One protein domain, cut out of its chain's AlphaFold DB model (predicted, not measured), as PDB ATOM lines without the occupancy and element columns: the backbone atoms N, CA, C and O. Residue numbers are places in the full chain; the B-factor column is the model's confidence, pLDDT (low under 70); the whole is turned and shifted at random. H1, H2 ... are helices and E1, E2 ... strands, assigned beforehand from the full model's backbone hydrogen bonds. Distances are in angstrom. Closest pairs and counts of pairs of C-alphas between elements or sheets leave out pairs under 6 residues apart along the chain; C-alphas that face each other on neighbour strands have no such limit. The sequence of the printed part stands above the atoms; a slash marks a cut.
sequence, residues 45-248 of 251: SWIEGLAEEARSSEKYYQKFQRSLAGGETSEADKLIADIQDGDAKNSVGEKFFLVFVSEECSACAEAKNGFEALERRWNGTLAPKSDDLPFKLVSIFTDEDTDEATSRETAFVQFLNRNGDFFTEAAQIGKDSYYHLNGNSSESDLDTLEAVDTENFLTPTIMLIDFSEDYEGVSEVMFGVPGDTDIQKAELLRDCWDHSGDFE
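AT A GLANCE: This is residues 45 to 248 of the 251 residues of an uncharacterized protein of Erysipelotrichia bacterium (UniProt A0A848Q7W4). A strongly twisted four-stranded sheet makes the core, with H1 and H4 over one face and H2 and H6 over the other; H9 packs across H4, and H8 packs on H6. H1, the longest helix, meets the sheet with residues 57 to 64 and slants away from it toward Ser 45. The printed part has 204 residues with nine named helices and four named strands, in the order H1 H2 H3 E1 H4 E2 H5 H6 H7 H8 E3 E4 H9; the class is mixed, and the mixed sheet runs E2 E1 E3 E4. It is compact, with a radius of gyration of the C-alphas of 16.1 A and spans of 49 by 47 by 31 A.

HOW THE PARTS SIT: Start with H1, residues 45 to 64, on the sheet; its closest C-alpha to E2, residues 137 to 141, is Phe 64, 4.9 A from that of Val 138. H2, residues 75 to 84, is on the opposite face; H3, residues 88 to 91, touches it only at the corner, C-alphas 82 and 88 being closest at 4.6 A. E1, residues 95 to 101, H4, residues 106 to 119, and E2 form a strand-helix-strand unit, parallel neighbour strands with a helix between, its crossover right-handed; find N 138 and O 97 within hydrogen-bond range at 2.8 A. H4 touches H1 with residues 106 to 112 alone, at a steep tilt of 50 degrees; the closest C-alphas, 57 and 109, are 5.1 A apart. H5, residues 155 to 162, is not on the sheet. H6, residues 164 to 176, stands up from the sheet over E4, residues 217 to 222; with H1 and H4 on one face of the sheet and H2 and H6 on the other, the arrangement is three layers, helices on both faces of a sheet. H7, residues 178 to 181, only grazes the sheet. H8, residues 187 to 194, touches H6 at a shallow tilt of 26 degrees, opposite ways, closest at C-alphas 168 and 194, 4.2 A. E3, residues 205 to 210, is antiparallel to E1, with N 98 and O 207 at 2.8 A, and forms a hairpin with E4, with N 208 and O 220 at 3.0 A. H9, residues 230 to 241, touches H4 about perpendicular, at 75 degrees, closest at C-alphas 114 and 234, 4.4 A. Every O i to N i+4 pair is within hydrogen-bond range in H2, H5, H6, H8 and H9, 14 of 16 in H1 and 9 of 10 in H4; H3 and H7 are too short for one.

IN THESE COORDINATES: Find C-alpha 45 at (166.453, -54.349, 235.817); H1 runs 29.4 A from there. H4 spans 20.1 A, E1 19.3 A and H6 18.7 A. H9 ends at C-alpha 241, (149.354, -64.088, 205.611).

THE WHOLE: The farthest C-alphas, Thr 125 and Ser 151, are 49.5 A apart. The printed part has no cut; the links H4 to E2 and E2 to H5 are long. Residues 45 to 55 and 148 to 152 have pLDDT under 70.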
ATOM      1  N   SER A  45     167.418 -55.181 236.553       40.69
ATOM      2  CA  SER A  45     166.453 -54.349 235.817       40.69
ATOM      3  C   SER A  45     166.068 -54.867 234.420       40.69
ATOM      4  O   SER A  45     164.952 -54.630 233.982       40.69
ATOM      5  N   TRP A  46     166.949 -55.578 233.705       42.50
ATOM      6  CA  TRP A  46     166.591 -56.260 232.444       42.50
ATOM      7  C   TRP A  46     165.717 -57.496 232.663       42.50
ATOM      8  O   TRP A  46     164.908 -57.805 231.813       42.50
ATOM      9  N   ILE A  47     165.868 -58.186 233.797       50.12
ATOM     10  CA  ILE A  47     165.131 -59.395 234.161       50.12
ATOM     11  C   ILE A  47     163.766 -58.940 234.647       50.12
ATOM     12  O   ILE A  47     162.771 -59.541 234.285       50.12
ATOM     13  N   GLU A  48     163.708 -57.835 235.396       53.62
ATOM     14  CA  GLU A  48     162.458 -57.148 235.713       53.62
ATOM     15  C   GLU A  48     161.745 -56.666 234.440       53.62
ATOM     16  O   GLU A  48     160.551 -56.909 234.314       53.62
ATOM     17  N   GLY A  49     162.463 -56.070 233.478       58.22
ATOM     18  CA  GLY A  49     161.902 -55.647 232.188       58.22
ATOM     19  C   GLY A  49     161.398 -56.810 231.330       58.22
ATOM     20  O   GLY A  49     160.264 -56.774 230.868       58.22
ATOM     21  N   LEU A  50     162.187 -57.880 231.194       57.16
ATOM     22  CA  LEU A  50     161.802 -59.098 230.476       57.16
ATOM     23  C   LEU A  50     160.641 -59.819 231.168       57.16
ATOM     24  O   LEU A  50     159.750 -60.312 230.492       57.16
ATOM     25  N   ALA A  51     160.604 -59.851 232.502       59.03
ATOM     26  CA  ALA A  51     159.494 -60.436 233.251       59.03
ATOM     27  C   ALA A  51     158.220 -59.577 233.176       59.03
ATOM     28  O   ALA A  51     157.111 -60.109 233.186       59.03
ATOM     29  N   GLU A  52     158.342 -58.249 233.120       67.44
ATOM     30  CA  GLU A  52     157.207 -57.348 232.906       67.44
ATOM     31  C   GLU A  52     156.661 -57.469 231.476       67.44
ATOM     32  O   GLU A  52     155.445 -57.555 231.295       67.44
ATOM     33  N   GLU A  53     157.541 -57.565 230.478       61.88
ATOM     34  CA  GLU A  53     157.168 -57.827 229.089       61.88
ATOM     35  C   GLU A  53     156.533 -59.209 228.919       61.88
ATOM     36  O   GLU A  53     155.466 -59.287 228.312       61.88
ATOM     37  N   ALA A  54     157.099 -60.251 229.533       61.19
ATOM     38  CA  ALA A  54     156.557 -61.610 229.544       61.19
ATOM     39  C   ALA A  54     155.137 -61.662 230.141       61.19
ATOM     40  O   ALA A  54     154.212 -62.196 229.531       61.19
ATOM     41  N   ARG A  55     154.904 -60.987 231.275       68.50
ATOM     42  CA  ARG A  55     153.549 -60.828 231.846       68.50
ATOM     43  C   ARG A  55     152.615 -60.027 230.940       68.50
ATOM     44  O   ARG A  55     151.393 -60.195 230.980       68.50
ATOM     45  N   SER A  56     153.152 -59.087 230.165       80.88
ATOM     46  CA  SER A  56     152.361 -58.322 229.197       80.88
ATOM     47  C   SER A  56     151.963 -59.181 227.993       80.88
ATOM     48  O   SER A  56     150.838 -59.046 227.505       80.88
ATOM     49  N   SER A  57     152.849 -60.075 227.541       84.12
ATOM     50  CA  SER A  57     152.568 -61.008 226.455       84.12
ATOM     51  C   SER A  57     151.617 -62.105 226.882       84.12
ATOM     52  O   SER A  57     150.668 -62.373 226.155       84.12
ATOM     53  N   GLU A  58     151.782 -62.646 228.088       88.56
ATOM     54  CA  GLU A  58     150.839 -63.581 228.704       88.56
ATOM     55  C   GLU A  58     149.407 -63.021 228.633       88.56
ATOM     56  O   GLU A  58     148.526 -63.607 228.006       88.56
ATOM     57  N   LYS A  59     149.185 -61.806 229.153       91.50
ATOM     58  CA  LYS A  59     147.866 -61.147 229.111       91.50
ATOM     59  C   LYS A  59     147.349 -60.868 227.706       91.50
ATOM     60  O   LYS A  59     146.138 -60.752 227.513       91.50
ATOM     61  N   TYR A  60     148.238 -60.640 226.744       94.19
ATOM     62  CA  TYR A  60     147.842 -60.436 225.357       94.19
ATOM     63  C   TYR A  60     147.310 -61.744 224.766       94.19
ATOM     64  O   TYR A  60     146.176 -61.762 224.292       94.19
ATOM     65  N   TYR A  61     148.078 -62.831 224.874       96.94
ATOM     66  CA  TYR A  61     147.706 -64.137 224.334       96.94
ATOM     67  C   TYR A  61     146.519 -64.767 225.073       96.94
ATOM     68  O   TYR A  61     145.641 -65.325 224.430       96.94
ATOM     69  N   GLN A  62     146.376 -64.570 226.388       95.50
ATOM     70  CA  GLN A  62     145.209 -65.046 227.154       95.50
ATOM     71  C   GLN A  62     143.855 -64.597 226.570       95.50
ATOM     72  O   GLN A  62     142.862 -65.307 226.703       95.50
ATOM     73  N   LYS A  63     143.787 -63.453 225.870       95.19
ATOM     74  CA  LYS A  63     142.554 -62.995 225.190       95.19
ATOM     75  C   LYS A  63     142.100 -63.934 224.069       95.19
ATOM     76  O   LYS A  63     140.921 -63.934 223.719       95.19
ATOM     77  N   PHE A  64     143.039 -64.680 223.497       96.75
ATOM     78  CA  PHE A  64     142.874 -65.542 222.329       96.75
ATOM     79  C   PHE A  64     142.979 -67.033 222.681       96.75
ATOM     80  O   PHE A  64     142.912 -67.879 221.787       96.75
ATOM     81  N   GLN A  65     143.131 -67.357 223.968       97.75
ATOM     82  CA  GLN A  65     143.447 -68.703 224.422       97.75
ATOM     83  C   GLN A  65     142.351 -69.719 224.073       97.75
ATOM     84  O   GLN A  65     141.149 -69.471 224.215       97.75
ATOM     85  N   ARG A  66     142.791 -70.903 223.652       97.81
ATOM     86  CA  ARG A  66     142.038 -72.154 223.707       97.81
ATOM     87  C   ARG A  66     142.679 -73.004 224.792       97.81
ATOM     88  O   ARG A  66     143.858 -73.326 224.712       97.81
ATOM     89  N   SER A  67     141.909 -73.249 225.846       96.94
ATOM     90  CA  SER A  67     142.394 -73.905 227.058       96.94
ATOM     91  C   SER A  67     142.602 -75.400 226.829       96.94
ATOM     92  O   SER A  67     141.825 -76.027 226.102       96.94
ATOM     93  N   LEU A  68     143.622 -75.947 227.490       96.31
ATOM     94  CA  LEU A  68     143.901 -77.381 227.610       96.31
ATOM     95  C   LEU A  68     143.046 -78.073 228.692       96.31
ATOM     96  O   LEU A  68     143.014 -79.306 228.760       96.31
ATOM     97  N   ALA A  69     142.330 -77.310 229.523       93.69
ATOM     98  CA  ALA A  69     141.441 -77.858 230.543       93.69
ATOM     99  C   ALA A  69     140.326 -78.705 229.907       93.69
ATOM    100  O   ALA A  69     139.731 -78.331 228.894       93.69
ATOM    101  N   GLY A  70     140.019 -79.852 230.510       91.50
ATOM    102  CA  GLY A  70     139.110 -80.856 229.955       91.50
ATOM    103  C   GLY A  70     139.781 -81.946 229.110       91.50
ATOM    104  O   GLY A  70     139.073 -82.826 228.607       91.50
ATOM    105  N   GLY A  71     141.114 -81.929 228.960       90.56
ATOM    106  CA  GLY A  71     141.883 -82.997 228.310       90.56
ATOM    107  C   GLY A  71     141.425 -83.246 226.872       90.56
ATOM    108  O   GLY A  71     141.344 -82.316 226.088       90.56
ATOM    109  N   GLU A  72     141.043 -84.479 226.532       91.50
ATOM    110  CA  GLU A  72     140.533 -84.844 225.190       91.50
ATOM    111  C   GLU A  72     139.285 -84.056 224.736       91.50
ATOM    112  O   GLU A  72     138.937 -84.060 223.560       91.50
ATOM    113  N   THR A  73     138.592 -83.386 225.663       93.12
ATOM    114  CA  THR A  73     137.427 -82.535 225.368       93.12
ATOM    115  C   THR A  73     137.726 -81.042 225.483       93.12
ATOM    116  O   THR A  73     136.794 -80.227 225.451       93.12
ATOM    117  N   SER A  74     139.004 -80.690 225.644       96.25
ATOM    118  CA  SER A  74     139.471 -79.317 225.771       96.25
ATOM    119  C   SER A  74     139.181 -78.503 224.511       96.25
ATOM    120  O   SER A  74     138.939 -79.038 223.426       96.25
ATOM    121  N   GLU A  75     139.187 -77.180 224.650       97.75
ATOM    122  CA  GLU A  75     139.000 -76.288 223.504       97.75
ATOM    123  C   GLU A  75     140.201 -76.345 222.549       97.75
ATOM    124  O   GLU A  75     140.036 -76.117 221.354       97.75
ATOM    125  N   ALA A  76     141.390 -76.670 223.064       98.00
ATOM    126  CA  ALA A  76     142.585 -76.902 222.263       98.00
ATOM    127  C   ALA A  76     142.485 -78.197 221.438       98.00
ATOM    128  O   ALA A  76     142.716 -78.157 220.234       98.00
ATOM    129  N   ASP A  77     142.092 -79.326 222.039       97.69
ATOM    130  CA  ASP A  77     141.929 -80.594 221.307       97.69
ATOM    131  C   ASP A  77     140.831 -80.500 220.243       97.69
ATOM    132  O   ASP A  77     141.028 -80.936 219.112       97.69
ATOM    133  N   LYS A  78     139.696 -79.864 220.567       98.12
ATOM    134  CA  LYS A  78     138.646 -79.601 219.571       98.12
ATOM    135  C   LYS A  78     139.143 -78.721 218.435       98.12
ATOM    136  O   LYS A  78     138.787 -78.981 217.298       98.12
ATOM    137  N   LEU A  79     139.950 -77.699 218.727       98.38
ATOM    138  CA  LEU A  79     140.516 -76.852 217.682       98.38
ATOM    139  C   LEU A  79     141.371 -77.669 216.712       98.38
ATOM    140  O   LEU A  79     141.236 -77.481 215.509       98.38
ATOM    141  N   ILE A  80     142.248 -78.544 217.213       98.25
ATOM    142  CA  ILE A  80     143.096 -79.355 216.331       98.25
ATOM    143  C   ILE A  80     142.248 -80.312 215.491       98.25
ATOM    144  O   ILE A  80     142.443 -80.367 214.280       98.25
ATOM    145  N   ALA A  81     141.261 -80.977 216.095       97.88
ATOM    146  CA  ALA A  81     140.322 -81.823 215.358       97.88
ATOM    147  C   ALA A  81     139.560 -81.031 214.278       97.88
ATOM    148  O   ALA A  81     139.542 -81.434 213.119       97.88
ATOM    149  N   ASP A  82     139.022 -79.857 214.624       97.81
ATOM    150  CA  ASP A  82     138.344 -78.958 213.685       97.81
ATOM    151  C   ASP A  82     139.277 -78.536 212.535       97.81
ATOM    152  O   ASP A  82     138.821 -78.377 211.405       97.81
ATOM    153  N   ILE A  83     140.573 -78.317 212.794       98.06
ATOM    154  CA  ILE A  83     141.538 -77.970 211.741       98.06
ATOM    155  C   ILE A  83     141.739 -79.155 210.795       98.06
ATOM    156  O   ILE A  83     141.651 -78.973 209.584       98.06
ATOM    157  N   GLN A  84     141.962 -80.354 211.337       96.19
ATOM    158  CA  GLN A  84     142.189 -81.569 210.546       96.19
ATOM    159  C   GLN A  84     140.960 -81.982 209.723       96.19
ATOM    160  O   GLN A  84     141.103 -82.491 208.614       96.19
ATOM    161  N   ASP A  85     139.756 -81.723 210.236       95.75
ATOM    162  CA  ASP A  85     138.498 -81.998 209.536       95.75
ATOM    163  C   ASP A  85     138.081 -80.857 208.576       95.75
ATOM    164  O   ASP A  85     137.108 -80.991 207.830       95.75
ATOM    165  N   GLY A  86     138.791 -79.720 208.585       94.88
ATOM    166  CA  GLY A  86     138.449 -78.509 207.824       94.88
ATOM    167  C   GLY A  86     137.276 -77.698 208.401       94.88
ATOM    168  O   GLY A  86     136.889 -76.655 207.862       94.88
ATOM    169  N   ASP A  87     136.714 -78.136 209.526       96.19
ATOM    170  CA  ASP A  87     135.597 -77.499 210.222       96.19
ATOM    171  C   ASP A  87     135.993 -76.188 210.930       96.19
ATOM    172  O   ASP A  87     135.139 -75.314 211.147       96.19
ATOM    173  N   ALA A  88     137.289 -75.980 211.193       95.06
ATOM    174  CA  ALA A  88     137.838 -74.754 211.780       95.06
ATOM    175  C   ALA A  88     137.514 -73.502 210.952       95.06
ATOM    176  O   ALA A  88     137.359 -72.408 211.508       95.06
ATOM    177  N   LYS A  89     137.299 -73.663 209.641       93.62
ATOM    178  CA  LYS A  89     136.779 -72.622 208.747       93.62
ATOM    179  C   LYS A  89     135.494 -71.976 209.277       93.62
ATOM    180  O   LYS A  89     135.305 -70.762 209.166       93.62
ATOM    181  N   ASN A  90     134.612 -72.785 209.860       91.81
ATOM    182  CA  ASN A  90     133.321 -72.348 210.379       91.81
ATOM    183  C   ASN A  90     133.399 -71.927 211.852       91.81
ATOM    184  O   ASN A  90     132.734 -70.964 212.242       91.81
ATOM    185  N   SER A  91     134.171 -72.647 212.674       91.00
ATOM    186  CA  SER A  91     134.237 -72.414 214.126       91.00
ATOM    187  C   SER A  91     135.176 -71.266 214.510       91.00
ATOM    188  O   SER A  91     134.883 -70.509 215.441       91.00
ATOM    189  N   VAL A  92     136.264 -71.074 213.761       95.12
ATOM    190  CA  VAL A  92     137.248 -70.006 213.971       95.12
ATOM    191  C   VAL A  92     137.206 -69.007 212.828       95.12
ATOM    192  O   VAL A  92     136.993 -67.819 213.073       95.12
ATOM    193  N   GLY A  93     137.370 -69.458 211.586       94.44
ATOM    194  CA  GLY A  93     137.417 -68.627 210.386       94.44
ATOM    195  C   GLY A  93     138.241 -69.257 209.269       94.44
ATOM    196  O   GLY A  93     139.011 -70.173 209.514       94.44
ATOM    197  N   GLU A  94     138.097 -68.722 208.055       95.44
ATOM    198  CA  GLU A  94     138.816 -69.212 206.867       95.44
ATOM    199  C   GLU A  94     140.334 -69.099 206.975       95.44
ATOM    200  O   GLU A  94     141.026 -69.934 206.417       95.44
ATOM    201  N   LYS A  95     140.845 -68.098 207.697       97.50
ATOM    202  CA  LYS A  95     142.278 -67.881 207.873       97.50
ATOM    203  C   LYS A  95     142.555 -67.269 209.238       97.50
ATOM    204  O   LYS A  95     141.796 -66.400 209.685       97.50
ATOM    205  N   PHE A  96     143.565 -67.766 209.941       98.31
ATOM    206  CA  PHE A  96     143.946 -67.287 211.271       98.31
ATOM    207  C   PHE A  96     145.343 -67.761 211.672       98.31
ATOM    208  O   PHE A  96     145.819 -68.799 211.229       98.31
ATOM    209  N   PHE A  97     145.980 -67.029 212.584       98.75
ATOM    210  CA  PHE A  97     147.200 -67.492 213.238       98.75
ATOM    211  C   PHE A  97     146.864 -68.384 214.430       98.75
ATOM    212  O   PHE A  97     146.095 -67.979 215.304       98.75
ATOM    213  N   LEU A  98     147.483 -69.559 214.501       98.81
ATOM    214  CA  LEU A  98     147.550 -70.393 215.696       98.81
ATOM    215  C   LEU A  98     148.942 -70.250 216.314       98.81
ATOM    216  O   LEU A  98     149.942 -70.485 215.646       98.81
ATOM    217  N   VAL A  99     149.019 -69.856 217.585       98.69
ATOM    218  CA  VAL A  99     150.300 -69.611 218.258       98.69
ATOM    219  C   VAL A  99     150.398 -70.387 219.564       98.69
ATOM    220  O   VAL A  99     149.629 -70.169 220.499       98.69
ATOM    221  N   PHE A 100     151.398 -71.252 219.650       98.50
ATOM    222  CA  PHE A 100     151.787 -71.921 220.883       98.50
ATOM    223  C   PHE A 100     152.772 -71.033 221.637       98.50
ATOM    224  O   PHE A 100     153.805 -70.658 221.083       98.50
ATOM    225  N   VAL A 101     152.454 -70.675 222.877       97.50
ATOM    226  CA  VAL A 101     153.241 -69.746 223.706       97.50
ATOM    227  C   VAL A 101     153.471 -70.319 225.098       97.50
ATOM    228  O   VAL A 101     152.740 -71.202 225.521       97.50
ATOM    229  N   SER A 102     154.450 -69.786 225.822       93.50
ATOM    230  CA  SER A 102     154.619 -70.030 227.259       93.50
ATOM    231  C   SER A 102     154.789 -68.710 228.016       93.50
ATOM    232  O   SER A 102     155.117 -67.681 227.414       93.50
ATOM    233  N   GLU A 103     154.537 -68.713 229.324       86.69
ATOM    234  CA  GLU A 103     154.682 -67.543 230.196       86.69
ATOM    235  C   GLU A 103     156.143 -67.071 230.260       86.69
ATOM    236  O   GLU A 103     156.420 -65.875 230.173       86.69
ATOM    237  N   GLU A 104     157.099 -68.000 230.346       82.12
ATOM    238  CA  GLU A 104     158.536 -67.707 230.434       82.12
ATOM    239  C   GLU A 104     159.238 -67.718 229.058       82.12
ATOM    240  O   GLU A 104     160.278 -68.349 228.872       82.12
ATOM    241  N   CYS A 105     158.694 -66.985 228.080       83.44
ATOM    242  CA  CYS A 105     159.195 -66.968 226.700       83.44
ATOM    243  C   CYS A 105     159.453 -65.549 226.161       83.44
ATOM    244  O   CYS A 105     158.536 -64.811 225.789       83.44
ATOM    245  N   SER A 106     160.730 -65.163 226.042       87.19
ATOM    246  CA  SER A 106     161.117 -63.843 225.512       87.19
ATOM    247  C   SER A 106     160.762 -63.669 224.033       87.19
ATOM    248  O   SER A 106     160.312 -62.602 223.627       87.19
ATOM    249  N   ALA A 107     160.899 -64.727 223.231       89.81
ATOM    250  CA  ALA A 107     160.505 -64.702 221.824       89.81
ATOM    251  C   ALA A 107     158.980 -64.520 221.655       89.81
ATOM    252  O   ALA A 107     158.532 -63.907 220.689       89.81
ATOM    253  N   CYS A 108     158.178 -64.966 222.626       92.50
ATOM    254  CA  CYS A 108     156.731 -64.758 222.658       92.50
ATOM    255  C   CYS A 108     156.403 -63.290 222.959       92.50
ATOM    256  O   CYS A 108     155.501 -62.724 222.343       92.50
ATOM    257  N   ALA A 109     157.168 -62.635 223.840       89.12
ATOM    258  CA  ALA A 109     157.055 -61.192 224.058       89.12
ATOM    259  C   ALA A 109     157.406 -60.387 222.796       89.12
ATOM    260  O   ALA A 109     156.700 -59.443 222.433       89.12
ATOM    261  N   GLU A 110     158.442 -60.806 222.072       88.81
ATOM    262  CA  GLU A 110     158.822 -60.186 220.806       88.81
ATOM    263  C   GLU A 110     157.778 -60.385 219.700       88.81
ATOM    264  O   GLU A 110     157.448 -59.421 219.003       88.81
ATOM    265  N   ALA A 111     157.244 -61.601 219.552       94.31
ATOM    266  CA  ALA A 111     156.188 -61.916 218.592       94.31
ATOM    267  C   ALA A 111     154.896 -61.147 218.903       94.31
ATOM    268  O   ALA A 111     154.249 -60.621 217.995       94.31
ATOM    269  N   LYS A 112     154.555 -61.005 220.189       95.69
ATOM    270  CA  LYS A 112     153.394 -60.240 220.659       95.69
ATOM    271  C   LYS A 112     153.417 -58.798 220.160       95.69
ATOM    272  O   LYS A 112     152.379 -58.300 219.731       95.69
ATOM    273  N   ASN A 113     154.575 -58.141 220.148       93.38
ATOM    274  CA  ASN A 113     154.678 -56.777 219.619       93.38
ATOM    275  C   ASN A 113     154.375 -56.712 218.110       93.38
ATOM    276  O   ASN A 113     153.706 -55.779 217.666       93.38
ATOM    277  N   GLY A 114     154.794 -57.720 217.337       96.38
ATOM    278  CA  GLY A 114     154.438 -57.855 215.920       96.38
ATOM    279  C   GLY A 114     152.936 -58.063 215.711       96.38
ATOM    280  O   GLY A 114     152.311 -57.321 214.954       96.38
ATOM    281  N   PHE A 115     152.334 -59.013 216.434       98.00
ATOM    282  CA  PHE A 115     150.894 -59.276 216.352       98.00
ATOM    283  C   PHE A 115     150.048 -58.071 216.781       98.00
ATOM    284  O   PHE A 115     149.106 -57.714 216.080       98.00
ATOM    285  N   GLU A 116     150.399 -57.394 217.878       96.12
ATOM    286  CA  GLU A 116     149.686 -56.199 218.351       96.12
ATOM    287  C   GLU A 116     149.801 -55.042 217.338       96.12
ATOM    288  O   GLU A 116     148.842 -54.296 217.093       96.12
ATOM    289  N   ALA A 117     150.969 -54.890 216.706       95.81
ATOM    290  CA  ALA A 117     151.175 -53.887 215.670       95.81
ATOM    291  C   ALA A 117     150.381 -54.183 214.389       95.81
ATOM    292  O   ALA A 117     149.862 -53.223 213.796       95.81
ATOM    293  N   LEU A 118     150.276 -55.461 214.006       97.06
ATOM    294  CA  LEU A 118     149.481 -55.953 212.882       97.06
ATOM    295  C   LEU A 118     147.980 -55.782 213.144       97.06
ATOM    296  O   LEU A 118     147.319 -55.091 212.373       97.06
ATOM    297  N   GLU A 119     147.463 -56.290 214.267       95.50
ATOM    298  CA  GLU A 119     146.052 -56.177 214.675       95.50
ATOM    299  C   GLU A 119     145.574 -54.721 214.606       95.50
ATOM    300  O   GLU A 119     144.567 -54.393 213.973       95.50
ATOM    301  N   ARG A 120     146.349 -53.800 215.193       95.31
ATOM    302  CA  ARG A 120     146.024 -52.367 215.217       95.31
ATOM    303  C   ARG A 120     145.942 -51.735 213.822       95.31
ATOM    304  O   ARG A 120     145.310 -50.687 213.665       95.31
ATOM    305  N   ARG A 121     146.632 -52.302 212.831       94.75
ATOM    306  CA  ARG A 121     146.788 -51.745 211.475       94.75
ATOM    307  C   ARG A 121     146.130 -52.588 210.388       94.75
ATOM    308  O   ARG A 121     146.219 -52.184 209.229       94.75
ATOM    309  N   TRP A 122     145.451 -53.670 210.768       93.69
ATOM    310  CA  TRP A 122     144.822 -54.625 209.862       93.69
ATOM    311  C   TRP A 122     143.896 -53.944 208.860       93.69
ATOM    312  O   TRP A 122     144.077 -54.048 207.663       93.69
ATOM    313  N   ASN A 123     142.972 -53.108 209.328       89.44
ATOM    314  CA  ASN A 123     142.042 -52.387 208.448       89.44
ATOM    315  C   ASN A 123     142.622 -51.058 207.927       89.44
ATOM    316  O   ASN A 123     141.909 -50.061 207.799       89.44
ATOM    317  N   GLY A 124     143.938 -50.990 207.728       89.25
ATOM    318  CA  GLY A 124     144.642 -49.742 207.460       89.25
ATOM    319  C   GLY A 124     145.936 -49.947 206.691       89.25
ATOM    320  O   GLY A 124     145.940 -50.425 205.564       89.25
ATOM    321  N   THR A 125     147.050 -49.510 207.274       89.25
ATOM    322  CA  THR A 125     148.346 -49.484 206.579       89.25
ATOM    323  C   THR A 125     148.959 -50.866 206.367       89.25
ATOM    324  O   THR A 125     149.906 -50.969 205.598       89.25
ATOM    325  N   LEU A 126     148.460 -51.892 207.063       91.06
ATOM    326  CA  LEU A 126     148.920 -53.278 206.955       91.06
ATOM    327  C   LEU A 126     147.763 -54.225 206.613       91.06
ATOM    328  O   LEU A 126     147.747 -55.356 207.083       91.06
ATOM    329  N   ALA A 127     146.794 -53.758 205.822       88.94
ATOM    330  CA  ALA A 127     145.785 -54.649 205.263       88.94
ATOM    331  C   ALA A 127     146.449 -55.714 204.378       88.94
ATOM    332  O   ALA A 127     147.282 -55.328 203.540       88.94
ATOM    333  N   PRO A 128     146.105 -57.004 204.557       87.44
ATOM    334  CA  PRO A 128     146.453 -58.045 203.600       87.44
ATOM    335  C   PRO A 128     145.994 -57.680 202.192       87.44
ATOM    336  O   PRO A 128     145.045 -56.911 201.997       87.44
ATOM    337  N   LYS A 129     146.705 -58.201 201.198       86.88
ATOM    338  CA  LYS A 129     146.381 -58.007 199.782       86.88
ATOM    339  C   LYS A 129     145.725 -59.234 199.168       86.88
ATOM    340  O   LYS A 129     145.072 -59.069 198.136       86.88
ATOM    341  N   SER A 130     145.923 -60.416 199.755       85.25
ATOM    342  CA  SER A 130     145.349 -61.675 199.278       85.25
ATOM    343  C   SER A 130     143.826 -61.678 199.384       85.25
ATOM    344  O   SER A 130     143.130 -62.096 198.462       85.25
ATOM    345  N   ASP A 131     143.298 -61.159 200.492       89.00
ATOM    346  CA  ASP A 131     141.898 -61.303 200.870       89.00
ATOM    347  C   ASP A 131     141.397 -60.133 201.743       89.00
ATOM    348  O   ASP A 131     142.154 -59.258 202.156       89.00
ATOM    349  N   ASP A 132     140.082 -60.096 201.985       88.81
ATOM    350  CA  ASP A 132     139.413 -59.134 202.883       88.81
ATOM    351  C   ASP A 132     138.989 -59.821 204.197       88.81
ATOM    352  O   ASP A 132     137.947 -59.511 204.785       88.81
ATOM    353  N   LEU A 133     139.743 -60.838 204.636       91.75
ATOM    354  CA  LEU A 133     139.424 -61.574 205.853       91.75
ATOM    355  C   LEU A 133     139.835 -60.768 207.098       91.75
ATOM    356  O   LEU A 133     140.804 -60.004 207.091       91.75
ATOM    357  N   PRO A 134     139.096 -60.900 208.213       92.75
ATOM    358  CA  PRO A 134     139.443 -60.218 209.451       92.75
ATOM    359  C   PRO A 134     140.668 -60.854 210.121       92.75
ATOM    360  O   PRO A 134     140.802 -62.077 210.125       92.75
ATOM    361  N   PHE A 135     141.479 -60.034 210.799       93.94
ATOM    362  CA  PHE A 135     142.561 -60.522 211.655       93.94
ATOM    363  C   PHE A 135     142.010 -61.505 212.682       93.94
ATOM    364  O   PHE A 135     141.083 -61.177 213.435       93.94
ATOM    365  N   LYS A 136     142.607 -62.692 212.739       96.88
ATOM    366  CA  LYS A 136     142.283 -63.709 213.732       96.88
ATOM    367  C   LYS A 136     143.557 -64.330 214.272       96.88
ATOM    368  O   LYS A 136     144.441 -64.733 213.522       96.88
ATOM    369  N   LEU A 137     143.599 -64.409 215.593       98.12
ATOM    370  CA  LEU A 137     144.654 -65.029 216.368       98.12
ATOM    371  C   LEU A 137     143.999 -65.981 217.366       98.12
ATOM    372  O   LEU A 137     142.995 -65.644 217.997       98.12
ATOM    373  N   VAL A 138     144.584 -67.160 217.495       98.56
ATOM    374  CA  VAL A 138     144.262 -68.177 218.486       98.56
ATOM    375  C   VAL A 138     145.562 -68.570 219.164       98.56
ATOM    376  O   VAL A 138     146.590 -68.686 218.499       98.56
ATOM    377  N   SER A 139     145.538 -68.771 220.477       98.56
ATOM    378  CA  SER A 139     146.728 -69.210 221.205       98.56
ATOM    379  C   SER A 139     146.477 -70.425 222.081       98.56
ATOM    380  O   SER A 139     145.379 -70.609 222.601       98.56
ATOM    381  N   ILE A 140     147.519 -71.221 222.293       98.50
ATOM    382  CA  ILE A 140     147.543 -72.329 223.252       98.50
ATOM    383  C   ILE A 140     148.776 -72.132 224.134       98.50
ATOM    384  O   ILE A 140     149.875 -71.921 223.621       98.50
ATOM    385  N   PHE A 141     148.592 -72.161 225.454       97.38
ATOM    386  CA  PHE A 141     149.702 -72.058 226.399       97.38
ATOM    387  C   PHE A 141     150.298 -73.446 226.632       97.38
ATOM    388  O   PHE A 141     149.604 -74.360 227.071       97.38
ATOM    389  N   THR A 142     151.580 -73.620 226.318       95.81
ATOM    390  CA  THR A 142     152.280 -74.907 226.448       95.81
ATOM    391  C   THR A 142     152.590 -75.258 227.904       95.81
ATOM    392  O   THR A 142     152.901 -76.402 228.224       95.81
ATOM    393  N   ASP A 143     152.521 -74.270 228.789       93.38
ATOM    394  CA  ASP A 143     152.736 -74.352 230.230       93.38
ATOM    395  C   ASP A 143     151.449 -74.107 231.038       93.38
ATOM    396  O   ASP A 143     151.520 -73.851 232.238       93.38
ATOM    397  N   GLU A 144     150.271 -74.219 230.405       93.06
ATOM    398  CA  GLU A 144     148.986 -74.102 231.102       93.06
ATOM    399  C   GLU A 144     148.880 -75.145 232.228       93.06
ATOM    400  O   GLU A 144     148.971 -76.356 231.994       93.06
ATOM    401  N   ASP A 145     148.662 -74.667 233.454       88.50
ATOM    402  CA  ASP A 145     148.425 -75.517 234.619       88.50
ATOM    403  C   ASP A 145     146.948 -75.927 234.679       88.50
ATOM    404  O   ASP A 145     146.053 -75.080 234.764       88.50
ATOM    405  N   THR A 146     146.684 -77.234 234.621       85.94
ATOM    406  CA  THR A 146     145.328 -77.792 234.631       85.94
ATOM    407  C   THR A 146     145.242 -79.029 235.531       85.94
ATOM    408  O   THR A 146     146.230 -79.731 235.763       85.94
ATOM    409  N   ASP A 147     144.039 -79.337 236.025       80.31
ATOM    410  CA  ASP A 147     143.786 -80.479 236.922       80.31
ATOM    411  C   ASP A 147     144.007 -81.851 236.239       80.31
ATOM    412  O   ASP A 147     144.061 -82.896 236.892       80.31
ATOM    413  N   GLU A 148     144.124 -81.857 234.914       69.44
ATOM    414  CA  GLU A 148     144.352 -83.004 234.037       69.44
ATOM    415  C   GLU A 148     145.829 -83.396 233.956       69.44
ATOM    416  O   GLU A 148     146.156 -84.465 233.427       69.44
ATOM    417  N   ALA A 149     146.729 -82.577 234.508       68.12
ATOM    418  CA  ALA A 149     148.107 -82.979 234.723       68.12
ATOM    419  C   ALA A 149     148.131 -84.260 235.575       68.12
ATOM    420  O   ALA A 149     147.673 -84.311 236.719       68.12
ATOM    421  N   THR A 150     148.668 -85.341 235.011       66.94
ATOM    422  CA  THR A 150     148.888 -86.554 235.799       66.94
ATOM    423  C   THR A 150     150.138 -86.371 236.653       66.94
ATOM    424  O   THR A 150     150.948 -85.475 236.434       66.94
ATOM    425  N   SER A 151     150.397 -87.295 237.579       60.69
ATOM    426  CA  SER A 151     151.664 -87.297 238.321       60.69
ATOM    427  C   SER A 151     152.912 -87.514 237.439       60.69
ATOM    428  O   SER A 151     153.997 -87.694 237.989       60.69
ATOM    429  N   ARG A 152     152.763 -87.647 236.111       65.62
ATOM    430  CA  ARG A 152     153.835 -87.991 235.165       65.62
ATOM    431  C   ARG A 152     153.921 -87.070 233.947       65.62
ATOM    432  O   ARG A 152     155.006 -86.977 233.395       65.62
ATOM    433  N   GLU A 153     152.833 -86.414 233.542       83.31
ATOM    434  CA  GLU A 153     152.770 -85.621 232.306       83.31
ATOM    435  C   GLU A 153     151.905 -84.373 232.501       83.31
ATOM    436  O   GLU A 153     150.813 -84.462 233.075       83.31
ATOM    437  N   THR A 154     152.377 -83.233 231.990       91.31
ATOM    438  CA  THR A 154     151.606 -81.981 231.950       91.31
ATOM    439  C   THR A 154     150.435 -82.097 230.970       91.31
ATOM    440  O   THR A 154     150.399 -83.002 230.129       91.31
ATOM    441  N   ALA A 155     149.464 -81.184 231.057       93.75
ATOM    442  CA  ALA A 155     148.333 -81.148 230.130       93.75
ATOM    443  C   ALA A 155     148.791 -81.008 228.668       93.75
ATOM    444  O   ALA A 155     148.284 -81.705 227.787       93.75
ATOM    445  N   PHE A 156     149.811 -80.177 228.427       95.31
ATOM    446  CA  PHE A 156     150.378 -79.967 227.098       95.31
ATOM    447  C   PHE A 156     151.084 -81.206 226.538       95.31
ATOM    448  O   PHE A 156     150.884 -81.534 225.375       95.31
ATOM    449  N   VAL A 157     151.831 -81.954 227.359       94.56
ATOM    450  CA  VAL A 157     152.451 -83.223 226.926       94.56
ATOM    451  C   VAL A 157     151.387 -84.215 226.459       94.56
ATOM    452  O   VAL A 157     151.523 -84.839 225.409       94.56
ATOM    453  N   GLN A 158     150.284 -84.329 227.200       94.12
ATOM    454  CA  GLN A 158     149.186 -85.207 226.801       94.12
ATOM    455  C   GLN A 158     148.498 -84.716 225.520       94.12
ATOM    456  O   GLN A 158     148.106 -85.531 224.689       94.12
ATOM    457  N   PHE A 159     148.352 -83.399 225.356       96.31
ATOM    458  CA  PHE A 159     147.817 -82.784 224.142       96.31
ATOM    459  C   PHE A 159     148.707 -83.043 222.920       96.31
ATOM    460  O   PHE A 159     148.189 -83.480 221.894       96.31
ATOM    461  N   LEU A 160     150.028 -82.876 223.039       95.69
ATOM    462  CA  LEU A 160     150.990 -83.223 221.988       95.69
ATOM    463  C   LEU A 160     150.876 -84.701 221.599       95.69
ATOM    464  O   LEU A 160     150.752 -85.021 220.423       95.69
ATOM    465  N   ASN A 161     150.830 -85.599 222.585       93.75
ATOM    466  CA  ASN A 161     150.721 -87.039 222.341       93.75
ATOM    467  C   ASN A 161     149.419 -87.435 221.623       93.75
ATOM    468  O   ASN A 161     149.426 -88.364 220.818       93.75
ATOM    469  N   ARG A 162     148.296 -86.762 221.911       95.19
ATOM    470  CA  ARG A 162     147.014 -87.010 221.223       95.19
ATOM    471  C   ARG A 162     147.008 -86.482 219.792       95.19
ATOM    472  O   ARG A 162     146.408 -87.110 218.928       95.19
ATOM    473  N   ASN A 163     147.674 -85.356 219.564       97.56
ATOM    474  CA  ASN A 163     147.634 -84.603 218.314       97.56
ATOM    475  C   ASN A 163     148.945 -84.716 217.512       97.56
ATOM    476  O   ASN A 163     149.233 -83.868 216.676       97.56
ATOM    477  N   GLY A 164     149.764 -85.744 217.758       97.50
ATOM    478  CA  GLY A 164     151.111 -85.847 217.183       97.50
ATOM    479  C   GLY A 164     151.143 -85.851 215.651       97.50
ATOM    480  O   GLY A 164     152.038 -85.250 215.055       97.50
ATOM    481  N   ASP A 165     150.134 -86.447 215.010       97.44
ATOM    482  CA  ASP A 165     150.013 -86.460 213.547       97.44
ATOM    483  C   ASP A 165     149.865 -85.037 212.981       97.44
ATOM    484  O   ASP A 165     150.511 -84.709 211.990       97.44
ATOM    485  N   PHE A 166     149.110 -84.161 213.658       98.25
ATOM    486  CA  PHE A 166     148.958 -82.755 213.265       98.25
ATOM    487  C   PHE A 166     150.302 -82.014 213.270       98.25
ATOM    488  O   PHE A 166     150.617 -81.293 212.329       98.25
ATOM    489  N   PHE A 167     151.121 -82.208 214.308       98.38
ATOM    490  CA  PHE A 167     152.436 -81.561 214.406       98.38
ATOM    491  C   PHE A 167     153.445 -82.127 213.407       98.38
ATOM    492  O   PHE A 167     154.230 -81.372 212.836       98.38
ATOM    493  N   THR A 168     153.383 -83.437 213.158       98.06
ATOM    494  CA  THR A 168     154.199 -84.105 212.137       98.06
ATOM    495  C   THR A 168     153.906 -83.532 210.751       98.06
ATOM    496  O   THR A 168     154.824 -83.162 210.022       98.06
ATOM    497  N   GLU A 169     152.627 -83.402 210.403       97.88
ATOM    498  CA  GLU A 169     152.186 -82.838 209.126       97.88
ATOM    499  C   GLU A 169     152.522 -81.346 209.010       97.88
ATOM    500  O   GLU A 169     153.093 -80.919 208.006       97.88
ATOM    501  N   ALA A 170     152.272 -80.562 210.064       98.31
ATOM    502  CA  ALA A 170     152.642 -79.149 210.109       98.31
ATOM    503  C   ALA A 170     154.147 -78.948 209.873       98.31
ATOM    504  O   ALA A 170     154.544 -78.050 209.132       98.31
ATOM    505  N   ALA A 171     154.996 -79.793 210.461       98.12
ATOM    506  CA  ALA A 171     156.436 -79.727 210.250       98.12
ATOM    507  C   ALA A 171     156.831 -80.028 208.798       98.12
ATOM    508  O   ALA A 171     157.691 -79.338 208.257       98.12
ATOM    509  N   GLN A 172     156.192 -81.006 208.151       97.75
ATOM    510  CA  GLN A 172     156.433 -81.317 206.736       97.75
ATOM    511  C   GLN A 172     156.035 -80.151 205.829       97.75
ATOM    512  O   GLN A 172     156.825 -79.744 204.980       97.75
ATOM    513  N   ILE A 173     154.875 -79.541 206.082       96.94
ATOM    514  CA  ILE A 173     154.441 -78.317 205.394       96.94
ATOM    515  C   ILE A 173     155.462 -77.194 205.610       96.94
ATOM    516  O   ILE A 173     155.874 -76.534 204.661       96.94
ATOM    517  N   GLY A 174     155.938 -77.018 206.845       96.94
ATOM    518  CA  GLY A 174     156.984 -76.053 207.168       96.94
ATOM    519  C   GLY A 174     158.286 -76.298 206.398       96.94
ATOM    520  O   GLY A 174     158.869 -75.338 205.901       96.94
ATOM    521  N   LYS A 175     158.721 -77.555 206.242       97.31
ATOM    522  CA  LYS A 175     159.924 -77.930 205.468       97.31
ATOM    523  C   LYS A 175     159.773 -77.649 203.975       97.31
ATOM    524  O   LYS A 175     160.737 -77.242 203.330       97.31
ATOM    525  N   ASP A 176     158.569 -77.823 203.444       95.94
ATOM    526  CA  ASP A 176     158.274 -77.573 202.033       95.94
ATOM    527  C   ASP A 176     157.927 -76.097 201.740       95.94
ATOM    528  O   ASP A 176     157.905 -75.689 200.576       95.94
ATOM    529  N   SER A 177     157.692 -75.279 202.774       95.75
ATOM    530  CA  SER A 177     157.356 -73.857 202.638       95.75
ATOM    531  C   SER A 177     158.497 -73.030 202.039       95.75
ATOM    532  O   SER A 177     159.682 -73.245 202.320       95.75
ATOM    533  N   TYR A 178     158.155 -71.990 201.275       96.62
ATOM    534  CA  TYR A 178     159.165 -71.056 200.777       96.62
ATOM    535  C   TYR A 178     159.858 -70.285 201.898       96.62
ATOM    536  O   TYR A 178     161.034 -69.967 201.755       96.62
ATOM    537  N   TYR A 179     159.192 -70.065 203.034       95.75
ATOM    538  CA  TYR A 179     159.829 -69.466 204.202       95.75
ATOM    539  C   TYR A 179     161.065 -70.255 204.641       95.75
ATOM    540  O   TYR A 179     162.148 -69.688 204.828       95.75
ATOM    541  N   HIS A 180     160.931 -71.579 204.725       95.44
ATOM    542  CA  HIS A 180     162.049 -72.464 205.013       95.44
ATOM    543  C   HIS A 180     163.067 -72.510 203.873       95.44
ATOM    544  O   HIS A 180     164.262 -72.317 204.107       95.44
ATOM    545  N   LEU A 181     162.613 -72.711 202.633       95.06
ATOM    546  CA  LEU A 181     163.498 -72.829 201.468       95.06
ATOM    547  C   LEU A 181     164.321 -71.555 201.208       95.06
ATOM    548  O   LEU A 181     165.438 -71.637 200.693       95.06
ATOM    549  N   ASN A 182     163.810 -70.393 201.617       92.88
ATOM    550  CA  ASN A 182     164.506 -69.107 201.580       92.88
ATOM    551  C   ASN A 182     165.494 -68.918 202.752       92.88
ATOM    552  O   ASN A 182     166.220 -67.924 202.798       92.88
ATOM    553  N   GLY A 183     165.579 -69.880 203.674       91.44
ATOM    554  CA  GLY A 183     166.526 -69.902 204.789       91.44
ATOM    555  C   GLY A 183     166.063 -69.143 206.032       91.44
ATOM    556  O   GLY A 183     166.903 -68.806 206.869       91.44
ATOM    557  N   ASN A 184     164.763 -68.863 206.161       90.62
ATOM    558  CA  ASN A 184     164.217 -68.101 207.287       90.62
ATOM    559  C   ASN A 184     163.786 -68.975 208.479       90.62
ATOM    560  O   ASN A 184     163.487 -68.446 209.550       90.62
ATOM    561  N   SER A 185     163.813 -70.303 208.338       89.69
ATOM    562  CA  SER A 185     163.628 -71.252 209.441       89.69
ATOM    563  C   SER A 185     164.726 -72.320 209.453       89.69
ATOM    564  O   SER A 185     165.359 -72.603 208.434       89.69
ATOM    565  N   SER A 186     164.982 -72.903 210.627       92.00
ATOM    566  CA  SER A 186     165.971 -73.972 210.784       92.00
ATOM    567  C   SER A 186     165.346 -75.344 210.546       92.00
ATOM    568  O   SER A 186     164.295 -75.650 211.107       92.00
ATOM    569  N   GLU A 187     166.051 -76.214 209.813       92.00
ATOM    570  CA  GLU A 187     165.683 -77.635 209.687       92.00
ATOM    571  C   GLU A 187     165.555 -78.293 211.069       92.00
ATOM    572  O   GLU A 187     164.621 -79.045 211.308       92.00
ATOM    573  N   SER A 188     166.440 -77.953 212.017       93.38
ATOM    574  CA  SER A 188     166.414 -78.529 213.371       93.38
ATOM    575  C   SER A 188     165.145 -78.195 214.151       93.38
ATOM    576  O   SER A 188     164.708 -78.975 214.996       93.38
ATOM    577  N   ASP A 189     164.585 -77.014 213.908       92.94
ATOM    578  CA  ASP A 189     163.405 -76.540 214.623       92.94
ATOM    579  C   ASP A 189     162.166 -77.260 214.080       92.94
ATOM    580  O   ASP A 189     161.321 -77.725 214.847       92.94
ATOM    581  N   LEU A 190     162.123 -77.468 212.760       94.62
ATOM    582  CA  LEU A 190     161.111 -78.290 212.098       94.62
ATOM    583  C   LEU A 190     161.250 -79.775 212.460       94.62
ATOM    584  O   LEU A 190     160.239 -80.418 212.706       94.62
ATOM    585  N   ASP A 191     162.466 -80.314 212.578       93.69
ATOM    586  CA  ASP A 191     162.710 -81.678 213.073       93.69
ATOM    587  C   ASP A 191     162.180 -81.868 214.502       93.69
ATOM    588  O   ASP A 191     161.623 -82.915 214.831       93.69
ATOM    589  N   THR A 192     162.334 -80.850 215.356       93.38
ATOM    590  CA  THR A 192     161.823 -80.861 216.738       93.38
ATOM    591  C   THR A 192     160.294 -80.913 216.756       93.38
ATOM    592  O   THR A 192     159.705 -81.660 217.542       93.38
ATOM    593  N   LEU A 193     159.651 -80.156 215.861       94.44
ATOM    594  CA  LEU A 193     158.201 -80.173 215.676       94.44
ATOM    595  C   LEU A 193     157.713 -81.513 215.099       94.44
ATOM    596  O   LEU A 193     156.751 -82.077 215.616       94.44
ATOM    597  N   GLU A 194     158.402 -82.050 214.085       96.25
ATOM    598  CA  GLU A 194     158.072 -83.327 213.434       96.25
ATOM    599  C   GLU A 194     158.189 -84.504 214.407       96.25
ATOM    600  O   GLU A 194     157.368 -85.417 214.404       96.25
ATOM    601  N   ALA A 195     159.200 -84.477 215.277       93.44
ATOM    602  CA  ALA A 195     159.396 -85.486 216.309       93.44
ATOM    603  C   ALA A 195     158.374 -85.394 217.452       93.44
ATOM    604  O   ALA A 195     158.354 -86.283 218.308       93.44
ATOM    605  N   VAL A 196     157.553 -84.335 217.481       92.31
ATOM    606  CA  VAL A 196     156.620 -84.029 218.572       92.31
ATOM    607  C   VAL A 196     157.369 -84.022 219.911       92.31
ATOM    608  O   VAL A 196     156.970 -84.660 220.886       92.31
ATOM    609  N   ASP A 197     158.525 -83.349 219.944       88.56
ATOM    610  CA  ASP A 197     159.422 -83.398 221.097       88.56
ATOM    611  C   ASP A 197     158.809 -82.663 222.299       88.56
ATOM    612  O   ASP A 197     158.808 -81.436 222.396       88.56
ATOM    613  N   THR A 198     158.303 -83.445 223.248       86.00
ATOM    614  CA  THR A 198     157.636 -82.950 224.454       86.00
ATOM    615  C   THR A 198     158.567 -82.227 225.429       86.00
ATOM    616  O   THR A 198     158.085 -81.515 226.306       86.00
ATOM    617  N   GLU A 199     159.884 -82.432 225.325       86.06
ATOM    618  CA  GLU A 199     160.876 -81.787 226.194       86.06
ATOM    619  C   GLU A 199     161.419 -80.495 225.575       86.06
ATOM    620  O   GLU A 199     161.744 -79.559 226.307       86.06
ATOM    621  N   ASN A 200     161.510 -80.442 224.244       88.88
ATOM    622  CA  ASN A 200     162.153 -79.347 223.513       88.88
ATOM    623  C   ASN A 200     161.192 -78.538 222.628       88.88
ATOM    624  O   ASN A 200     161.657 -77.762 221.795       88.88
ATOM    625  N   PHE A 201     159.873 -78.690 222.802       91.62
ATOM    626  CA  PHE A 201     158.882 -77.938 222.032       91.62
ATOM    627  C   PHE A 201     159.166 -76.428 222.075       91.62
ATOM    628  O   PHE A 201     159.274 -75.818 223.142       91.62
ATOM    629  N   LEU A 202     159.282 -75.819 220.896       93.38
ATOM    630  CA  LEU A 202     159.703 -74.432 220.756       93.38
ATOM    631  C   LEU A 202     158.532 -73.475 220.984       93.38
ATOM    632  O   LEU A 202     157.435 -73.661 220.453       93.38
ATOM    633  N   THR A 203     158.776 -72.407 221.742       94.75
ATOM    634  CA  THR A 203     157.829 -71.297 221.881       94.75
ATOM    635  C   THR A 203     158.498 -69.963 221.505       94.75
ATOM    636  O   THR A 203     159.624 -69.707 221.937       94.75
ATOM    637  N   PRO A 204     157.834 -69.108 220.700       97.12
ATOM    638  CA  PRO A 204     156.544 -69.363 220.081       97.12
ATOM    639  C   PRO A 204     156.682 -70.332 218.898       97.12
ATOM    640  O   PRO A 204     157.610 -70.206 218.110       97.12
ATOM    641  N   THR A 205     155.730 -71.248 218.737       98.38
ATOM    642  CA  THR A 205     155.486 -71.902 217.442       98.38
ATOM    643  C   THR A 205     154.254 -71.241 216.841       98.38
ATOM    644  O   THR A 205     153.191 -71.241 217.457       98.38
ATOM    645  N   ILE A 206     154.405 -70.623 215.675       98.75
ATOM    646  CA  ILE A 206     153.368 -69.873 214.967       98.75
ATOM    647  C   ILE A 206     153.016 -70.657 213.712       98.75
ATOM    648  O   ILE A 206     153.888 -70.940 212.898       98.75
ATOM    649  N   MET A 207     151.739 -70.968 213.549       98.75
ATOM    650  CA  MET A 207     151.198 -71.593 212.353       98.75
ATOM    651  C   MET A 207     150.192 -70.645 211.714       98.75
ATOM    652  O   MET A 207     149.333 -70.090 212.407       98.75
ATOM    653  N   LEU A 208     150.285 -70.461 210.402       98.56
ATOM    654  CA  LEU A 208     149.180 -69.903 209.636       98.56
ATOM    655  C   LEU A 208     148.242 -71.052 209.286       98.56
ATOM    656  O   LEU A 208     148.663 -72.028 208.671       98.56
ATOM    657  N   ILE A 209     146.990 -70.943 209.720       98.56
ATOM    658  CA  ILE A 209     145.925 -71.846 209.311       98.56
ATOM    659  C   ILE A 209     145.151 -71.142 208.209       98.56
ATOM    660  O   ILE A 209     144.631 -70.045 208.431       98.56
ATOM    661  N   ASP A 210     145.091 -71.764 207.043       97.19
ATOM    662  CA  ASP A 210     144.492 -71.230 205.837       97.19
ATOM    663  C   ASP A 210     143.616 -72.285 205.144       97.19
ATOM    664  O   ASP A 210     144.068 -73.357 204.748       97.19
ATOM    665  N   PHE A 211     142.333 -71.954 205.024       95.38
ATOM    666  CA  PHE A 211     141.310 -72.671 204.260       95.38
ATOM    667  C   PHE A 211     140.755 -71.802 203.119       95.38
ATOM    668  O   PHE A 211     139.620 -72.002 202.654       95.38
ATOM    669  N   SER A 212     141.485 -70.747 202.756       86.69
ATOM    670  CA  SER A 212     141.247 -69.949 201.565       86.69
ATOM    671  C   SER A 212     142.005 -70.546 200.375       86.69
ATOM    672  O   SER A 212     143.025 -71.215 200.527       86.69
ATOM    673  N   GLU A 213     141.464 -70.327 199.177       77.44
ATOM    674  CA  GLU A 213     142.062 -70.784 197.916       77.44
ATOM    675  C   GLU A 213     142.335 -72.304 197.853       77.44
ATOM    676  O   GLU A 213     141.377 -73.078 197.900       77.44
ATOM    677  N   ASP A 214     143.606 -72.699 197.684       79.81
ATOM    678  CA  ASP A 214     144.092 -74.074 197.483       79.81
ATOM    679  C   ASP A 214     144.702 -74.692 198.768       79.81
ATOM    680  O   ASP A 214     145.276 -75.782 198.712       79.81
ATOM    681  N   TYR A 215     144.598 -74.012 199.918       88.25
ATOM    682  CA  TYR A 215     145.097 -74.505 201.208       88.25
ATOM    683  C   TYR A 215     144.001 -75.242 201.998       88.25
ATOM    684  O   TYR A 215     142.819 -74.898 201.939       88.25
ATOM    685  N   GLU A 216     144.396 -76.270 202.754       91.00
ATOM    686  CA  GLU A 216     143.485 -77.144 203.510       91.00
ATOM    687  C   GLU A 216     143.934 -77.322 204.975       91.00
ATOM    688  O   GLU A 216     143.856 -78.415 205.526       91.00
ATOM    689  N   GLY A 217     144.418 -76.258 205.627       95.50
ATOM    690  CA  GLY A 217     144.853 -76.326 207.027       95.50
ATOM    691  C   GLY A 217     146.106 -75.509 207.296       95.50
ATOM    692  O   GLY A 217     146.138 -74.316 207.019       95.50
ATOM    693  N   VAL A 218     147.132 -76.118 207.893       98.00
ATOM    694  CA  VAL A 218     148.416 -75.431 208.102       98.00
ATOM    695  C   VAL A 218     149.002 -75.063 206.739       98.00
ATOM    696  O   VAL A 218     149.083 -75.906 205.856       98.00
ATOM    697  N   SER A 219     149.410 -73.811 206.565       97.25
ATOM    698  CA  SER A 219     150.027 -73.336 205.324       97.25
ATOM    699  C   SER A 219     151.428 -72.769 205.537       97.25
ATOM    700  O   SER A 219     152.262 -72.877 204.647       97.25
ATOM    701  N   GLU A 220     151.726 -72.239 206.727       97.88
ATOM    702  CA  GLU A 220     153.059 -71.752 207.098       97.88
ATOM    703  C   GLU A 220     153.390 -72.115 208.545       97.88
ATOM    704  O   GLU A 220     152.499 -72.157 209.400       97.88
ATOM    705  N   VAL A 221     154.681 -72.304 208.838       98.25
ATOM    706  CA  VAL A 221     155.200 -72.553 210.193       98.25
ATOM    707  C   VAL A 221     156.418 -71.672 210.475       98.25
ATOM    708  O   VAL A 221     157.373 -71.636 209.702       98.25
ATOM    709  N   MET A 222     156.408 -70.986 211.619       97.19
ATOM    710  CA  MET A 222     157.491 -70.119 212.095       97.19
ATOM    711  C   MET A 222     157.757 -70.336 213.590       97.19
ATOM    712  O   MET A 222     156.842 -70.643 214.350       97.19
ATOM    713  N   PHE A 223     158.988 -70.082 214.040       94.69
ATOM    714  CA  PHE A 223     159.399 -70.221 215.452       94.69
ATOM    715  C   PHE A 223     159.733 -68.879 216.129       94.69
ATOM    716  O   PHE A 223     160.477 -68.794 217.106       94.69
ATOM    717  N   GLY A 224     159.216 -67.788 215.564       92.69
ATOM    718  CA  GLY A 224     159.498 -66.423 215.985       92.69
ATOM    719  C   GLY A 224     159.061 -65.412 214.931       92.69
ATOM    720  O   GLY A 224     158.586 -65.779 213.861       92.69
ATOM    721  N   VAL A 225     159.224 -64.127 215.247       93.00
ATOM    722  CA  VAL A 225     158.920 -63.024 214.324       93.00
ATOM    723  C   VAL A 225     160.116 -62.066 214.311       93.00
ATOM    724  O   VAL A 225     160.144 -61.115 215.103       93.00
ATOM    725  N   PRO A 226     161.151 -62.337 213.493       90.38
ATOM    726  CA  PRO A 226     162.324 -61.477 213.416       90.38
ATOM    727  C   PRO A 226     161.975 -60.075 212.896       90.38
ATOM    728  O   PRO A 226     161.006 -59.871 212.168       90.38
ATOM    729  N   GLY A 227     162.786 -59.091 213.285       89.31
ATOM    730  CA  GLY A 227     162.652 -57.699 212.858       89.31
ATOM    731  C   GLY A 227     163.122 -56.724 213.937       89.31
ATOM    732  O   GLY A 227     162.911 -56.956 215.127       89.31
ATOM    733  N   ASP A 228     163.733 -55.613 213.529       90.00
ATOM    734  CA  ASP A 228     164.276 -54.617 214.466       90.00
ATOM    735  C   ASP A 228     163.183 -53.726 215.079       90.00
ATOM    736  O   ASP A 228     163.387 -53.082 216.110       90.00
ATOM    737  N   THR A 229     162.018 -53.654 214.433       92.69
ATOM    738  CA  THR A 229     160.889 -52.814 214.847       92.69
ATOM    739  C   THR A 229     159.580 -53.594 214.836       92.69
ATOM    740  O   THR A 229     159.389 -54.486 214.012       92.69
ATOM    741  N   ASP A 230     158.631 -53.197 215.687       94.56
ATOM    742  CA  ASP A 230     157.288 -53.798 215.730       94.56
ATOM    743  C   ASP A 230     156.582 -53.762 214.365       94.56
ATOM    744  O   ASP A 230     155.792 -54.644 214.045       94.56
ATOM    745  N   ILE A 231     156.877 -52.746 213.543       95.12
ATOM    746  CA  ILE A 231     156.328 -52.630 212.188       95.12
ATOM    747  C   ILE A 231     156.926 -53.673 211.255       95.12
ATOM    748  O   ILE A 231     156.159 -54.325 210.565       95.12
ATOM    749  N   GLN A 232     158.245 -53.874 211.256       95.38
ATOM    750  CA  GLN A 232     158.867 -54.913 210.424       95.38
ATOM    751  C   GLN A 232     158.370 -56.308 210.813       95.38
ATOM    752  O   GLN A 232     158.088 -57.124 209.946       95.38
ATOM    753  N   LYS A 233     158.179 -56.555 212.114       96.69
ATOM    754  CA  LYS A 233     157.576 -57.799 212.608       96.69
ATOM    755  C   LYS A 233     156.138 -57.974 212.110       96.69
ATOM    756  O   LYS A 233     155.753 -59.054 211.677       96.69
ATOM    757  N   ALA A 234     155.341 -56.908 212.152       97.06
ATOM    758  CA  ALA A 234     153.978 -56.919 211.627       97.06
ATOM    759  C   ALA A 234     153.928 -57.078 210.099       97.06
ATOM    760  O   ALA A 234     153.013 -57.715 209.590       97.06
ATOM    761  N   GLU A 235     154.890 -56.508 209.371       96.88
ATOM    762  CA  GLU A 235     155.039 -56.689 207.924       96.88
ATOM    763  C   GLU A 235     155.380 -58.137 207.589       96.88
ATOM    764  O   GLU A 235     154.716 -58.692 206.727       96.88
ATOM    765  N   LEU A 236     156.292 -58.780 208.327       97.12
ATOM    766  CA  LEU A 236     156.580 -60.204 208.152       97.12
ATOM    767  C   LEU A 236     155.335 -61.071 208.383       97.12
ATOM    768  O   LEU A 236     155.045 -61.961 207.594       97.12
ATOM    769  N   LEU A 237     154.568 -60.799 209.444       98.12
ATOM    770  CA  LEU A 237     153.318 -61.516 209.714       98.12
ATOM    771  C   LEU A 237     152.259 -61.264 208.629       98.12
ATOM    772  O   LEU A 237     151.514 -62.172 208.279       98.12
ATOM    773  N   ARG A 238     152.182 -60.048 208.076       97.19
ATOM    774  CA  ARG A 238     151.321 -59.767 206.919       97.19
ATOM    775  C   ARG A 238     151.803 -60.530 205.686       97.19
ATOM    776  O   ARG A 238     150.981 -61.082 204.974       97.19
ATOM    777  N   ASP A 239     153.104 -60.567 205.437       96.94
ATOM    778  CA  ASP A 239     153.674 -61.249 204.275       96.94
ATOM    779  C   ASP A 239     153.479 -62.770 204.383       96.94
ATOM    780  O   ASP A 239     153.152 -63.398 203.381       96.94
ATOM    781  N   CYS A 240     153.545 -63.323 205.602       97.31
ATOM    782  CA  CYS A 240     153.122 -64.688 205.925       97.31
ATOM    783  C   CYS A 240     151.658 -64.913 205.548       97.31
ATOM    784  O   CYS A 240     151.347 -65.859 204.835       97.31
ATOM    785  N   TRP A 241     150.765 -64.015 205.976       97.06
ATOM    786  CA  TRP A 241     149.354 -64.088 205.611       97.06
ATOM    787  C   TRP A 241     149.148 -64.039 204.095       97.06
ATOM    788  O   TRP A 241     148.376 -64.820 203.560       97.06
ATOM    789  N   ASP A 242     149.835 -63.148 203.394       95.25
ATOM    790  CA  ASP A 242     149.694 -62.975 201.946       95.25
ATOM    791  C   ASP A 242     150.458 -64.044 201.127       95.25
ATOM    792  O   ASP A 242     150.428 -63.969 199.900       95.25
ATOM    793  N   HIS A 243     151.162 -64.994 201.765       95.25
ATOM    794  CA  HIS A 243     152.111 -65.917 201.113       95.25
ATOM    795  C   HIS A 243     153.068 -65.197 200.145       95.25
ATOM    796  O   HIS A 243     153.252 -65.592 198.995       95.25
ATOM    797  N   SER A 244     153.644 -64.080 200.598       94.81
ATOM    798  CA  SER A 244     154.458 -63.175 199.777       94.81
ATOM    799  C   SER A 244     155.812 -62.866 200.416       94.81
ATOM    800  O   SER A 244     156.061 -63.209 201.573       94.81
ATOM    801  N   GLY A 245     156.714 -62.211 199.680       93.88
ATOM    802  CA  GLY A 245     158.014 -61.796 200.206       93.88
ATOM    803  C   GLY A 245     158.890 -62.984 200.611       93.88
ATOM    804  O   GLY A 245     159.377 -63.725 199.765       93.88
ATOM    805  N   ASP A 246     159.106 -63.172 201.910       93.75
ATOM    806  CA  ASP A 246     159.886 -64.311 202.412       93.75
ATOM    807  C   ASP A 246     159.152 -65.657 202.259       93.75
ATOM    808  O   ASP A 246     159.790 -66.706 202.355       93.75
ATOM    809  N   PHE A 247     157.844 -65.626 201.985       95.69
ATOM    810  CA  PHE A 247     156.952 -66.786 201.853       95.69
ATOM    811  C   PHE A 247     156.628 -67.139 200.391       95.69
ATOM    812  O   PHE A 247     155.812 -68.020 200.137       95.69
ATOM    813  N   GLU A 248     157.276 -66.488 199.419       94.25
ATOM    814  CA  GLU A 248     157.140 -66.812 197.994       94.25
ATOM    815  C   GLU A 248     158.461 -67.318 197.392       94.25
ATOM    816  O   GLU A 248     159.559 -67.052 197.894       94.25
TER     817      GLU A 248